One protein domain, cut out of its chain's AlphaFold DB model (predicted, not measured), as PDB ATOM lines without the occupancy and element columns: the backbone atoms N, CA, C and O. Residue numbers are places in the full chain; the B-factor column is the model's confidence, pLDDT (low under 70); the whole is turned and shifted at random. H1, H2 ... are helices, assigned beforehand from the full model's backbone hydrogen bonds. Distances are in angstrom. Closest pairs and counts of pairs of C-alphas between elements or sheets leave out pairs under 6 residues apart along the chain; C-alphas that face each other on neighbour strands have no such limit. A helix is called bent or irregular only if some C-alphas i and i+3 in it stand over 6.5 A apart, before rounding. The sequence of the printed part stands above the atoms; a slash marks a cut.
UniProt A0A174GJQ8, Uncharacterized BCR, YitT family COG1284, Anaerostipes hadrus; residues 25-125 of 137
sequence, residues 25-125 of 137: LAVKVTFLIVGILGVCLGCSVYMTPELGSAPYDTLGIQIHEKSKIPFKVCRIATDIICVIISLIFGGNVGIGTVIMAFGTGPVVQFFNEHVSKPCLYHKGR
ATOM      1  N   LEU A  25      47.460  -6.441  -1.992       80.62
ATOM      2  CA  LEU A  25      47.099  -7.685  -1.314       80.62
ATOM      3  C   LEU A  25      47.714  -7.762   0.092       80.62
ATOM      4  O   LEU A  25      47.064  -8.242   1.019       80.62
ATOM      5  N   ALA A  26      48.936  -7.246   0.260       82.88
ATOM      6  CA  ALA A  26      49.628  -7.240   1.544       82.88
ATOM      7  C   ALA A  26      48.854  -6.437   2.600       82.88
ATOM      8  O   ALA A  26      48.627  -6.929   3.704       82.88
ATOM      9  N   VAL A  27      48.365  -5.247   2.235       83.31
ATOM     10  CA  VAL A  27      47.587  -4.382   3.133       83.31
ATOM     11  C   VAL A  27      46.282  -5.076   3.526       83.31
ATOM     12  O   VAL A  27      45.984  -5.191   4.715       83.31
ATOM     13  N   LYS A  28      45.547  -5.648   2.561       83.62
ATOM     14  CA  LYS A  28      44.296  -6.384   2.835       83.62
ATOM     15  C   LYS A  28      44.497  -7.537   3.819       83.62
ATOM     16  O   LYS A  28      43.697  -7.702   4.740       83.62
ATOM     17  N   VAL A  29      45.556  -8.328   3.644       85.62
ATOM     18  CA  VAL A  29      45.851  -9.472   4.521       85.62
ATOM     19  C   VAL A  29      46.252  -9.008   5.920       85.62
ATOM     20  O   VAL A  29      45.759  -9.563   6.902       85.62
ATOM     21  N   THR A  30      47.083  -7.970   6.044       86.06
ATOM     22  CA  THR A  30      47.448  -7.411   7.354       86.06
ATOM     23  C   THR A  30      46.216  -6.912   8.105       86.06
ATOM     24  O   THR A  30      46.028  -7.267   9.268       86.06
ATOM     25  N   PHE A  31      45.337  -6.156   7.441       86.00
ATOM     26  CA  PHE A  31      44.093  -5.681   8.047       86.00
ATOM     27  C   PHE A  31      43.150  -6.825   8.429       86.00
ATOM     28  O   PHE A  31      42.555  -6.781   9.505       86.00
ATOM     29  N   LEU A  32      43.055  -7.875   7.606       87.25
ATOM     30  CA  LEU A  32      42.283  -9.073   7.932       87.25
ATOM     31  C   LEU A  32      42.794  -9.732   9.221       87.25
ATOM     32  O   LEU A  32      42.006 -10.016  10.120       87.25
ATOM     33  N   ILE A  33      44.108  -9.946   9.335       87.50
ATOM     34  CA  ILE A  33      44.716 -10.577  10.514       87.50
ATOM     35  C   ILE A  33      44.479  -9.719  11.760       87.50
ATOM     36  O   ILE A  33      44.002 -10.230  12.773       87.50
ATOM     37  N   VAL A  34      44.760  -8.414  11.688       89.50
ATOM     38  CA  VAL A  34      44.554  -7.485  12.812       89.50
ATOM     39  C   VAL A  34      43.079  -7.438  13.220       89.50
ATOM     40  O   VAL A  34      42.772  -7.488  14.411       89.50
ATOM     41  N   GLY A  35      42.165  -7.411  12.248       87.81
ATOM     42  CA  GLY A  35      40.724  -7.441  12.485       87.81
ATOM     43  C   GLY A  35      40.273  -8.716  13.195       87.81
ATOM     44  O   GLY A  35      39.584  -8.632  14.209       87.81
ATOM     45  N   ILE A  36      40.710  -9.891  12.726       88.06
ATOM     46  CA  ILE A  36      40.389 -11.179  13.361       88.06
ATOM     47  C   ILE A  36      40.898 -11.203  14.805       88.06
ATOM     48  O   ILE A  36      40.142 -11.560  15.708       88.06
ATOM     49  N   LEU A  37      42.146 -10.794  15.047       87.25
ATOM     50  CA  LEU A  37      42.712 -10.755  16.398       87.25
ATOM     51  C   LEU A  37      41.935  -9.800  17.312       87.25
ATOM     52  O   LEU A  37      41.616 -10.168  18.441       87.25
ATOM     53  N   GLY A  38      41.583  -8.609  16.819       87.94
ATOM     54  CA  GLY A  38      40.801  -7.623  17.563       87.94
ATOM     55  C   GLY A  38      39.401  -8.123  17.920       87.94
ATOM     56  O   GLY A  38      38.992  -8.026  19.076       87.94
ATOM     57  N   VAL A  39      38.691  -8.725  16.959       86.38
ATOM     58  CA  VAL A  39      37.374  -9.340  17.195       86.38
ATOM     59  C   VAL A  39      37.491 -10.472  18.210       86.38
ATOM     60  O   VAL A  39      36.712 -10.517  19.157       86.38
ATOM     61  N   CYS A  40      38.487 -11.350  18.074       84.00
ATOM     62  CA  CYS A  40      38.664 -12.473  18.991       84.00
ATOM     63  C   CYS A  40      38.992 -12.024  20.420       84.00
ATOM     64  O   CYS A  40      38.492 -12.612  21.381       84.00
ATOM     65  N   LEU A  41      39.807 -10.976  20.565       84.12
ATOM     66  CA  LEU A  41      40.101 -10.359  21.855       84.12
ATOM     67  C   LEU A  41      38.837  -9.735  22.455       84.12
ATOM     68  O   LEU A  41      38.539  -9.987  23.619       84.12
ATOM     69  N   GLY A  42      38.057  -8.997  21.659       82.19
ATOM     70  CA  GLY A  42      36.758  -8.468  22.078       82.19
ATOM     71  C   GLY A  42      35.824  -9.573  22.576       82.19
ATOM     72  O   GLY A  42      35.337  -9.491  23.703       82.19
ATOM     73  N   CYS A  43      35.670 -10.644  21.786       80.00
ATOM     74  CA  CYS A  43      34.948 -11.868  22.152       80.00
ATOM     75  C   CYS A  43      35.387 -12.429  23.496       80.00
ATOM     76  O   CYS A  43      34.564 -12.637  24.383       80.00
ATOM     77  N   SER A  44      36.690 -12.608  23.677       79.06
ATOM     78  CA  SER A  44      37.253 -13.084  24.934       79.06
ATOM     79  C   SER A  44      36.910 -12.166  26.111       79.06
ATOM     80  O   SER A  44      36.582 -12.651  27.189       79.06
ATOM     81  N   VAL A  45      36.979 -10.845  25.943       79.19
ATOM     82  CA  VAL A  45      36.791  -9.890  27.044       79.19
ATOM     83  C   VAL A  45      35.334  -9.800  27.498       79.19
ATOM     84  O   VAL A  45      35.110  -9.721  28.704       79.19
ATOM     85  N   TYR A  46      34.343  -9.838  26.598       78.75
ATOM     86  CA  TYR A  46      32.935  -9.780  27.027       78.75
ATOM     87  C   TYR A  46      32.367 -11.145  27.433       78.75
ATOM     88  O   TYR A  46      31.489 -11.195  28.295       78.75
ATOM     89  N   MET A  47      32.851 -12.251  26.845       72.81
ATOM     90  CA  MET A  47      32.333 -13.592  27.150       72.81
ATOM     91  C   MET A  47      32.670 -14.035  28.573       72.81
ATOM     92  O   MET A  47      31.837 -14.645  29.235       72.81
ATOM     93  N   THR A  48      33.882 -13.758  29.055       70.00
ATOM     94  CA  THR A  48      34.344 -14.283  30.348       70.00
ATOM     95  C   THR A  48      33.619 -13.704  31.574       70.00
ATOM     96  O   THR A  48      33.361 -14.476  32.494       70.00
ATOM     97  N   PRO A  49      33.262 -12.407  31.640       72.38
ATOM     98  CA  PRO A  49      32.446 -11.859  32.729       72.38
ATOM     99  C   PRO A  49      30.925 -12.021  32.528       72.38
ATOM    100  O   PRO A  49      30.167 -11.452  33.308       72.38
ATOM    101  N   GLU A  50      30.467 -12.754  31.501       68.50
ATOM    102  CA  GLU A  50      29.038 -12.952  31.190       68.50
ATOM    103  C   GLU A  50      28.253 -11.626  31.043       68.50
ATOM    104  O   GLU A  50      27.069 -11.555  31.370       68.50
ATOM    105  N   LEU A  51      28.892 -10.565  30.521       67.69
ATOM    106  CA  LEU A  51      28.350  -9.189  30.432       67.69
ATOM    107  C   LEU A  51      27.169  -9.014  29.450       67.69
ATOM    108  O   LEU A  51      26.813  -7.894  29.092       67.69
ATOM    109  N   GLY A  52      26.543 -10.108  29.022       64.12
ATOM    110  CA  GLY A  52      25.588 -10.146  27.923       64.12
ATOM    111  C   GLY A  52      26.294 -10.525  26.626       64.12
ATOM    112  O   GLY A  52      26.919  -9.699  25.967       64.12
ATOM    113  N   SER A  53      26.196 -11.800  26.263       68.75
ATOM    114  CA  SER A  53      26.741 -12.329  25.012       68.75
ATOM    115  C   SER A  53      25.743 -12.124  23.873       68.75
ATOM    116  O   SER A  53      24.533 -12.256  24.073       68.75
ATOM    117  N   ALA A  54      26.233 -11.835  22.664       76.06
ATOM    118  CA  ALA A  54      25.359 -11.720  21.500       76.06
ATOM    119  C   ALA A  54      24.600 -13.044  21.273       76.06
ATOM    120  O   ALA A  54      25.170 -14.116  21.489       76.06
ATOM    121  N   PRO A  55      23.337 -13.017  20.805       78.06
ATOM    122  CA  PRO A  55      22.530 -14.228  20.642       78.06
ATOM    123  C   PRO A  55      23.230 -15.280  19.771       78.06
ATOM    124  O   PRO A  55      23.288 -16.445  20.151       78.06
ATOM    125  N   TYR A  56      23.876 -14.867  18.677       80.56
ATOM    126  CA  TYR A  56      24.693 -15.745  17.829       80.56
ATOM    127  C   TYR A  56      25.871 -16.390  18.584       80.56
ATOM    128  O   TYR A  56      26.154 -17.573  18.398       80.56
ATOM    129  N   ASP A  57      26.511 -15.661  19.496       79.88
ATOM    130  CA  ASP A  57      27.605 -16.190  20.308       79.88
ATOM    131  C   ASP A  57      27.127 -17.184  21.359       79.88
ATOM    132  O   ASP A  57      27.772 -18.208  21.598       79.88
ATOM    133  N   THR A  58      25.966 -16.911  21.953       77.38
ATOM    134  CA  THR A  58      25.363 -17.815  22.935       77.38
ATOM    135  C   THR A  58      24.947 -19.147  22.329       77.38
ATOM    136  O   THR A  58      24.957 -20.138  23.052       77.38
ATOM    137  N   LEU A  59      24.655 -19.222  21.022       80.12
ATOM    138  CA  LEU A  59      24.352 -20.495  20.358       80.12
ATOM    139  C   LEU A  59      25.525 -21.474  20.482       80.12
ATOM    140  O   LEU A  59      25.330 -22.621  20.877       80.12
ATOM    141  N   GLY A  60      26.753 -21.011  20.225       78.25
ATOM    142  CA  GLY A  60      27.951 -21.842  20.367       78.25
ATOM    143  C   GLY A  60      28.176 -22.318  21.808       78.25
ATOM    144  O   GLY A  60      28.560 -23.469  22.026       78.25
ATOM    145  N   ILE A  61      27.880 -21.462  22.792       76.00
ATOM    146  CA  ILE A  61      27.999 -21.776  24.226       76.00
ATOM    147  C   ILE A  61      26.932 -22.795  24.656       76.00
ATOM    148  O   ILE A  61      27.259 -23.797  25.285       76.00
ATOM    149  N   GLN A  62      25.670 -22.599  24.271       79.62
ATOM    150  CA  GLN A  62      24.573 -23.505  24.633       79.62
ATOM    151  C   GLN A  62      24.742 -24.901  24.018       79.62
ATOM    152  O   GLN A  62      24.467 -25.911  24.672       79.62
ATOM    153  N   ILE A  63      25.227 -24.978  22.773       77.12
ATOM    154  CA  ILE A  63      25.543 -26.259  22.125       77.12
ATOM    155  C   ILE A  63      26.685 -26.957  22.875       77.12
ATOM    156  O   ILE A  63      26.603 -28.159  23.131       77.12
ATOM    157  N   HIS A  64      27.720 -26.216  23.282       76.19
ATOM    158  CA  HIS A  64      28.804 -26.754  24.103       76.19
ATOM    159  C   HIS A  64      28.282 -27.338  25.429       76.19
ATOM    160  O   HIS A  64      28.629 -28.470  25.777       76.19
ATOM    161  N   GLU A  65      27.406 -26.616  26.133       73.44
ATOM    162  CA  GLU A  65      26.839 -27.062  27.412       73.44
ATOM    163  C   GLU A  65      25.984 -28.328  27.288       73.44
ATOM    164  O   GLU A  65      26.065 -29.207  28.152       73.44
ATOM    165  N   LYS A  66      25.190 -28.458  26.216       76.38
ATOM    166  CA  LYS A  66      24.355 -29.649  25.984       76.38
ATOM    167  C   LYS A  66      25.134 -30.847  25.446       76.38
ATOM    168  O   LYS A  66      24.855 -31.972  25.852       76.38
ATOM    169  N   SER A  67      26.081 -30.633  24.534       69.75
ATOM    170  CA  SER A  67      26.726 -31.721  23.787       69.75
ATOM    171  C   SER A  67      28.104 -32.126  24.322       69.75
ATOM    172  O   SER A  67      28.652 -33.114  23.845       69.75
ATOM    173  N   LYS A  68      28.682 -31.402  25.297       70.31
ATOM    174  CA  LYS A  68      30.052 -31.611  25.831       70.31
ATOM    175  C   LYS A  68      31.175 -31.555  24.775       70.31
ATOM    176  O   LYS A  68      32.322 -31.884  25.072       70.31
ATOM    177  N   ILE A  69      30.867 -31.125  23.554       75.19
ATOM    178  CA  ILE A  69      31.815 -30.933  22.446       75.19
ATOM    179  C   ILE A  69      32.618 -29.660  22.723       75.19
ATOM    180  O   ILE A  69      32.009 -28.692  23.154       75.19
ATOM    181  N   PRO A  70      33.941 -29.590  22.484       77.50
ATOM    182  CA  PRO A  70      34.731 -28.384  22.745       77.50
ATOM    183  C   PRO A  70      34.156 -27.134  22.062       77.50
ATOM    184  O   PRO A  70      33.820 -27.166  20.878       77.50
ATOM    185  N   PHE A  71      34.126 -26.011  22.790       77.00
ATOM    186  CA  PHE A  71      33.591 -24.722  22.325       77.00
ATOM    187  C   PHE A  71      34.132 -24.297  20.948       77.00
ATOM    188  O   PHE A  71      33.362 -23.856  20.098       77.00
ATOM    189  N   LYS A  72      35.429 -24.526  20.689       78.31
ATOM    190  CA  LYS A  72      36.080 -24.384  19.371       78.31
ATOM    191  C   LYS A  72      35.247 -24.953  18.220       78.31
ATOM    192  O   LYS A  72      35.024 -24.273  17.224       78.31
ATOM    193  N   VAL A  73      34.806 -26.202  18.357       78.75
ATOM    194  CA  VAL A  73      34.107 -26.941  17.300       78.75
ATOM    195  C   VAL A  73      32.679 -26.433  17.154       78.75
ATOM    196  O   VAL A  73      32.222 -26.236  16.033       78.75
ATOM    197  N   CYS A  74      31.996 -26.149  18.267       81.62
ATOM    198  CA  CYS A  74      30.663 -25.548  18.237       81.62
ATOM    199  C   CYS A  74      30.681 -24.192  17.522       81.62
ATOM    200  O   CYS A  74      29.807 -23.924  16.703       81.62
ATOM    201  N   ARG A  75      31.707 -23.373  17.784       83.88
ATOM    202  CA  ARG A  75      31.867 -22.062  17.158       83.88
ATOM    203  C   ARG A  75      32.124 -22.160  15.655       83.88
ATOM    204  O   ARG A  75      31.409 -21.531  14.880       83.88
ATOM    205  N   ILE A  76      33.068 -23.008  15.245       86.50
ATOM    206  CA  ILE A  76      33.341 -23.259  13.821       86.50
ATOM    207  C   ILE A  76      32.074 -23.764  13.116       86.50
ATOM    208  O   ILE A  76      31.751 -23.297  12.030       86.50
ATOM    209  N   ALA A  77      31.316 -24.674  13.735       86.56
ATOM    210  CA  ALA A  77      30.077 -25.184  13.151       86.56
ATOM    211  C   ALA A  77      29.033 -24.075  12.942       86.56
ATOM    212  O   ALA A  77      28.446 -23.993  11.865       86.56
ATOM    213  N   THR A  78      28.830 -23.194  13.932       87.06
ATOM    214  CA  THR A  78      27.908 -22.055  13.782       87.06
ATOM    215  C   THR A  78      28.351 -21.096  12.679       87.06
ATOM    216  O   THR A  78      27.517 -20.667  11.884       87.06
ATOM    217  N   ASP A  79      29.653 -20.823  12.568       88.00
ATOM    218  CA  ASP A  79      30.195 -19.946  11.527       88.00
ATOM    219  C   ASP A  79      30.057 -20.563  10.130       88.00
ATOM    220  O   ASP A  79      29.636 -19.886   9.192       88.00
ATOM    221  N   ILE A  80      30.312 -21.866   9.988       89.25
ATOM    222  CA  ILE A  80      30.113 -22.593   8.728       89.25
ATOM    223  C   ILE A  80      28.642 -22.569   8.309       89.25
ATOM    224  O   ILE A  80      28.350 -22.319   7.141       89.25
ATOM    225  N   ILE A  81      27.705 -22.786   9.237       90.19
ATOM    226  CA  ILE A  81      26.266 -22.716   8.939       90.19
ATOM    227  C   ILE A  81      25.898 -21.314   8.437       90.19
ATOM    228  O   ILE A  81      25.215 -21.193   7.422       90.19
ATOM    229  N   CYS A  82      26.393 -20.257   9.087       89.38
ATOM    230  CA  CYS A  82      26.184 -18.883   8.634       89.38
ATOM    231  C   CYS A  82      26.756 -18.636   7.230       89.38
ATOM    232  O   CYS A  82      26.085 -18.018   6.404       89.38
ATOM    233  N   VAL A  83      27.954 -19.147   6.931       90.44
ATOM    234  CA  VAL A  83      28.563 -19.046   5.595       90.44
ATOM    235  C   VAL A  83      27.727 -19.781   4.547       90.44
ATOM    236  O   VAL A  83      27.470 -19.225   3.482       90.44
ATOM    237  N   ILE A  84      27.249 -20.991   4.843       91.00
ATOM    238  CA  ILE A  84      26.392 -21.764   3.932       91.00
ATOM    239  C   ILE A  84      25.083 -21.017   3.654       91.00
ATOM    240  O   ILE A  84      24.689 -20.881   2.498       91.00
ATOM    241  N   ILE A  85      24.430 -20.488   4.693       91.88
ATOM    242  CA  ILE A  85      23.206 -19.689   4.539       91.88
ATOM    243  C   ILE A  85      23.486 -18.449   3.685       91.88
ATOM    244  O   ILE A  85      22.703 -18.129   2.793       91.88
ATOM    245  N   SER A  86      24.619 -17.780   3.918       90.06
ATOM    246  CA  SER A  86      25.041 -16.620   3.131       90.06
ATOM    247  C   SER A  86      25.216 -16.973   1.653       90.06
ATOM    248  O   SER A  86      24.684 -16.260   0.808       90.06
ATOM    249  N   LEU A  87      25.863 -18.100   1.334       90.06
ATOM    250  CA  LEU A  87      26.025 -18.579  -0.044       90.06
ATOM    251  C   LEU A  87      24.681 -18.853  -0.731       90.06
ATOM    252  O   LEU A  87      24.489 -18.445  -1.873       90.06
ATOM    253  N   ILE A  88      23.739 -19.501  -0.037       93.06
ATOM    254  CA  ILE A  88      22.402 -19.802  -0.579       93.06
ATOM    255  C   ILE A  88      21.641 -18.511  -0.914       93.06
ATOM    256  O   ILE A  88      20.942 -18.447  -1.921       93.06
ATOM    257  N   PHE A  89      21.802 -17.473  -0.093       93.25
ATOM    258  CA  PHE A  89      21.172 -16.166  -0.291       93.25
ATOM    259  C   PHE A  89      21.927 -15.260  -1.283       93.25
ATOM    260  O   PHE A  89      21.534 -14.112  -1.477       93.25
ATOM    261  N   GLY A  90      22.998 -15.752  -1.918       87.00
ATOM    262  CA  GLY A  90      23.797 -14.978  -2.872       87.00
ATOM    263  C   GLY A  90      24.732 -13.952  -2.221       87.00
ATOM    264  O   GLY A  90      25.139 -12.987  -2.864       87.00
ATOM    265  N   GLY A  91      25.070 -14.130  -0.944       83.88
ATOM    266  CA  GLY A  91      26.049 -13.309  -0.242       83.88
ATOM    267  C   GLY A  91      27.462 -13.491  -0.800       83.88
ATOM    268  O   GLY A  91      27.868 -14.589  -1.186       83.88
ATOM    269  N   ASN A  92      28.235 -12.405  -0.826       84.94
ATOM    270  CA  ASN A  92      29.609 -12.436  -1.314       84.94
ATOM    271  C   ASN A  92      30.544 -13.035  -0.250       84.94
ATOM    272  O   ASN A  92      30.963 -12.352   0.688       84.94
ATOM    273  N   VAL A  93      30.857 -14.324  -0.381       85.94
ATOM    274  CA  VAL A  93      31.778 -15.031   0.515       85.94
ATOM    275  C   VAL A  93      33.172 -15.038  -0.101       85.94
ATOM    276  O   VAL A  93      33.466 -15.796  -1.023       85.94
ATOM    277  N   GLY A  94      34.044 -14.184   0.429       84.31
ATOM    278  CA  GLY A  94      35.450 -14.135   0.037       84.31
ATOM    279  C   GLY A  94      36.337 -15.084   0.846       84.31
ATOM    280  O   GLY A  94      35.935 -15.648   1.866       84.31
ATOM    281  N   ILE A  95      37.607 -15.179   0.440       84.06
ATOM    282  CA  ILE A  95      38.652 -15.938   1.152       84.06
ATOM    283  C   ILE A  95      38.767 -15.485   2.617       84.06
ATOM    284  O   ILE A  95      38.919 -16.312   3.512       84.06
ATOM    285  N   GLY A  96      38.626 -14.181   2.879       82.88
ATOM    286  CA  GLY A  96      38.657 -13.631   4.236       82.88
ATOM    287  C   GLY A  96      37.562 -14.186   5.147       82.88
ATOM    288  O   GLY A  96      37.828 -14.494   6.306       82.88
ATOM    289  N   THR A  97      36.358 -14.400   4.613       87.50
ATOM    290  CA  THR A  97      35.231 -14.980   5.353       87.50
ATOM    291  C   THR A  97      35.505 -16.431   5.728       87.50
ATOM    292  O   THR A  97      35.219 -16.839   6.849       87.50
ATOM    293  N   VAL A  98      36.112 -17.202   4.821       86.69
ATOM    294  CA  VAL A  98      36.496 -18.596   5.090       86.69
ATOM    295  C   VAL A  98      37.571 -18.652   6.177       86.69
ATOM    296  O   VAL A  98      37.422 -19.387   7.151       86.69
ATOM    297  N   ILE A  99      38.616 -17.826   6.063       87.12
ATOM    298  CA  ILE A  99      39.672 -17.730   7.083       87.12
ATOM    299  C   ILE A  99      39.069 -17.362   8.442       87.12
ATOM    300  O   ILE A  99      39.422 -17.960   9.456       87.12
ATOM    301  N   MET A 100      38.130 -16.417   8.468       85.75
ATOM    302  CA  MET A 100      37.458 -16.006   9.693       85.75
ATOM    303  C   MET A 100      36.577 -17.124  10.266       85.75
ATOM    304  O   MET A 100      36.672 -17.397  11.460       85.75
ATOM    305  N   ALA A 101      35.787 -17.824   9.451       85.94
ATOM    306  CA  ALA A 101      34.900 -18.893   9.916       85.94
ATOM    307  C   ALA A 101      35.661 -20.063  10.569       85.94
ATOM    308  O   ALA A 101      35.250 -20.583  11.605       85.94
ATOM    309  N   PHE A 102      36.806 -20.453  10.003       84.56
ATOM    310  CA  PHE A 102      37.642 -21.513  10.576       84.56
ATOM    311  C   PHE A 102      38.572 -21.011  11.691       84.56
ATOM    312  O   PHE A 102      38.834 -21.738  12.650       84.56
ATOM    313  N   GLY A 103      39.079 -19.781  11.583       81.12
ATOM    314  CA  GLY A 103      40.073 -19.217  12.496       81.12
ATOM    315  C   GLY A 103      39.492 -18.637  13.787       81.12
ATOM    316  O   GLY A 103      40.134 -18.715  14.832       81.12
ATOM    317  N   THR A 104      38.267 -18.109  13.761       81.62
ATOM    318  CA  THR A 104      37.681 -17.414  14.922       81.62
ATOM    319  C   THR A 104      37.513 -18.349  16.117       81.62
ATOM    320  O   THR A 104      37.932 -18.012  17.221       81.62
ATOM    321  N   GLY A 105      36.989 -19.564  15.922       79.25
ATOM    322  CA  GLY A 105      36.827 -20.551  16.999       79.25
ATOM    323  C   GLY A 105      38.107 -20.838  17.812       79.25
ATOM    324  O   GLY A 105      38.106 -20.656  19.034       79.25
ATOM    325  N   PRO A 106      39.216 -21.283  17.187       78.50
ATOM    326  CA  PRO A 106      40.457 -21.584  17.897       78.50
ATOM    327  C   PRO A 106      41.147 -20.353  18.473       78.50
ATOM    328  O   PRO A 106      41.678 -20.448  19.581       78.50
ATOM    329  N   VAL A 107      41.104 -19.217  17.773       79.44
ATOM    330  CA  VAL A 107      41.738 -17.972  18.221       79.44
ATOM    331  C   VAL A 107      40.990 -17.383  19.420       79.44
ATOM    332  O   VAL A 107      41.623 -17.055  20.421       79.44
ATOM    333  N   VAL A 108      39.652 -17.350  19.405       77.88
ATOM    334  CA  VAL A 108      38.842 -16.927  20.565       77.88
ATOM    335  C   VAL A 108      39.125 -17.801  21.779       77.88
ATOM    336  O   VAL A 108      39.339 -17.282  22.872       77.88
ATOM    337  N   GLN A 109      39.167 -19.129  21.620       73.00
ATOM    338  CA  GLN A 109      39.488 -19.998  22.753       73.00
ATOM    339  C   GLN A 109      40.919 -19.758  23.258       73.00
ATOM    340  O   GLN A 109      41.126 -19.763  24.468       73.00
ATOM    341  N   PHE A 110      41.891 -19.515  22.374       76.06
ATOM    342  CA  PHE A 110      43.258 -19.183  22.781       76.06
ATOM    343  C   PHE A 110      43.304 -17.914  23.643       76.06
ATOM    344  O   PHE A 110      43.875 -17.952  24.734       76.06
ATOM    345  N   PHE A 111      42.652 -16.831  23.204       74.69
ATOM    346  CA  PHE A 111      42.556 -15.587  23.976       74.69
ATOM    347  C   PHE A 111      41.801 -15.777  25.293       74.69
ATOM    348  O   PHE A 111      42.236 -15.266  26.327       74.69
ATOM    349  N   ASN A 112      40.730 -16.571  25.291       68.88
ATOM    350  CA  ASN A 112      39.977 -16.855  26.508       68.88
ATOM    351  C   ASN A 112      40.851 -17.582  27.539       68.88
ATOM    352  O   ASN A 112      40.843 -17.227  28.713       68.88
ATOM    353  N   GLU A 113      41.666 -18.552  27.114       67.88
ATOM    354  CA  GLU A 113      42.567 -19.264  28.026       67.88
ATOM    355  C   GLU A 113      43.772 -18.446  28.495       67.88
ATOM    356  O   GLU A 113      44.143 -18.566  29.661       67.88
ATOM    357  N   HIS A 114      44.364 -17.620  27.629       67.62
ATOM    358  CA  HIS A 114      45.621 -16.921  27.930       67.62
ATOM    359  C   HIS A 114      45.446 -15.512  28.490       67.62
ATOM    360  O   HIS A 114      46.339 -15.032  29.180       67.62
ATOM    361  N   VAL A 115      44.335 -14.836  28.200       69.38
ATOM    362  CA  VAL A 115      44.113 -13.440  28.601       69.38
ATOM    363  C   VAL A 115      42.965 -13.359  29.594       69.38
ATOM    364  O   VAL A 115      43.155 -12.938  30.734       69.38
ATOM    365  N   SER A 116      41.776 -13.821  29.209       61.50
ATOM    366  CA  SER A 116      40.604 -13.603  30.056       61.50
ATOM    367  C   SER A 116      40.575 -14.485  31.303       61.50
ATOM    368  O   SER A 116      40.275 -13.979  32.385       61.50
ATOM    369  N   LYS A 117      40.907 -15.782  31.199       62.59
ATOM    370  CA  LYS A 117      41.005 -16.664  32.375       62.59
ATOM    371  C   LYS A 117      41.979 -16.098  33.415       62.59
ATOM    372  O   LYS A 117      41.529 -15.905  34.534       62.59
ATOM    373  N   PRO A 118      43.248 -15.761  33.126       60.12
ATOM    374  CA  PRO A 118      44.134 -15.208  34.154       60.12
ATOM    375  C   PRO A 118      43.657 -13.861  34.720       60.12
ATOM    376  O   PRO A 118      43.786 -13.643  35.925       60.12
ATOM    377  N   CYS A 119      43.034 -12.995  33.912       61.94
ATOM    378  CA  CYS A 119      42.485 -11.722  34.394       61.94
ATOM    379  C   CYS A 119      41.262 -11.876  35.321       61.94
ATOM    380  O   CYS A 119      41.116 -11.090  36.254       61.94
ATOM    381  N   LEU A 120      40.399 -12.876  35.109       58.22
ATOM    382  CA  LEU A 120      39.203 -13.101  35.939       58.22
ATOM    383  C   LEU A 120      39.425 -14.123  37.067       58.22
ATOM    384  O   LEU A 120      38.902 -13.955  38.168       58.22
ATOM    385  N   TYR A 121      40.247 -15.154  36.855       54.69
ATOM    386  CA  TYR A 121      40.503 -16.218  37.837       54.69
ATOM    387  C   TYR A 121      41.527 -15.862  38.925       54.69
ATOM    388  O   TYR A 121      41.744 -16.680  39.820       54.69
ATOM    389  N   HIS A 122      42.070 -14.636  38.954       51.75
ATOM    390  CA  HIS A 122      42.699 -14.119  40.178       51.75
ATOM    391  C   HIS A 122      41.672 -13.906  41.313       51.75
ATOM    392  O   HIS A 122      42.051 -13.749  42.472       51.75
ATOM    393  N   LYS A 123      40.356 -13.964  41.037       48.22
ATOM    394  CA  LYS A 123      39.329 -13.903  42.084       48.22
ATOM    395  C   LYS A 123      38.163 -14.857  41.814       48.22
ATOM    396  O   LYS A 123      37.181 -14.500  41.180       48.22
ATOM    397  N   GLY A 124      38.221 -16.042  42.424       41.97
ATOM    398  CA  GLY A 124      36.999 -16.758  42.811       41.97
ATOM    399  C   GLY A 124      36.872 -18.191  42.318       41.97
ATOM    400  O   GLY A 124      35.965 -18.520  41.560       41.97
ATOM    401  N   ARG A 125      37.664 -19.092  42.900       42.91
ATOM    402  CA  ARG A 125      37.467 -20.548  42.832       42.91
ATOM    403  C   ARG A 125      36.220 -21.052  43.596       42.91
ATOM    404  O   ARG A 125      36.233 -22.164  44.107       42.91
TER     405      ARG A 125
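Overview. This is residues 25 to 125 of the 137 residues of the protein "Uncharacterized BCR, YitT family COG1284" of Anaerostipes hadrus (UniProt A0A174GJQ8). The long bent helix H4 runs through the middle of three roughly layered helices: H3 folds back along one side of it as a hairpin, and the later part of H1 packs on its second arm from the other side. Short H2 packs slantwise on the first part of H3, away from H4. The printed part has 101 residues with four named helices, H1 to H4 in chain order, and no named strand; the class is all helix. It is compact, with a radius of gyration of the C-alphas of 14.7 A and spans of 47 by 34 by 21 A.

Along the chain. H1, residues 25 to 47, begins at C-alpha (47.099, -7.685, -1.314) and is 32.6 A long. H2 is residues 55 to 67, 18.3 A, and H3 is residues 71 to 88, 26.0 A. H4, residues 95 to 121, was assigned as one helix by its hydrogen bonds but is bent, with C-alphas 102 and 105 6.5 A apart. Its arms are H4a, residues 95 to 102, 11.0 A, and H4b, residues 105 to 121, 21.6 A, ending at C-alpha (40.503, -16.218, 37.837).

Arrangement. H4a and H4b stand at a steep tilt of 53 degrees. With residues 37 to 45 alone, H1 touches H4b, closest at the C-alphas of Cys 40 and Val 108, 4.7 A, at a steep tilt of 44 degrees, the same way. H3 and H4a form a helical hairpin, closest at C-alphas Asp 79 and Ala 101, 5.1 A, opposite ways at 38 degrees, only just steep. H2 touches residues 71 to 78 of H3, closest at C-alphas Gly 60 and Cys 74, 5.1 A. H1 and H3 are apart. Every O i to N i+4 pair is within hydrogen-bond range in H1, H3 and H4a; 8 of 9 are in H2 and 10 of 13 in H4b.

Size, cuts and confidence. The C-alphas of Gly 90 and Arg 125, the two farthest apart, are 48.0 A apart. The printed part has no cut and no long link. Residues 85 to 90 stand free, and H4b has a kink of 33 degrees near residue 112. Confidence is under 70 at residues 50 to 53, 67 and 112 to 125.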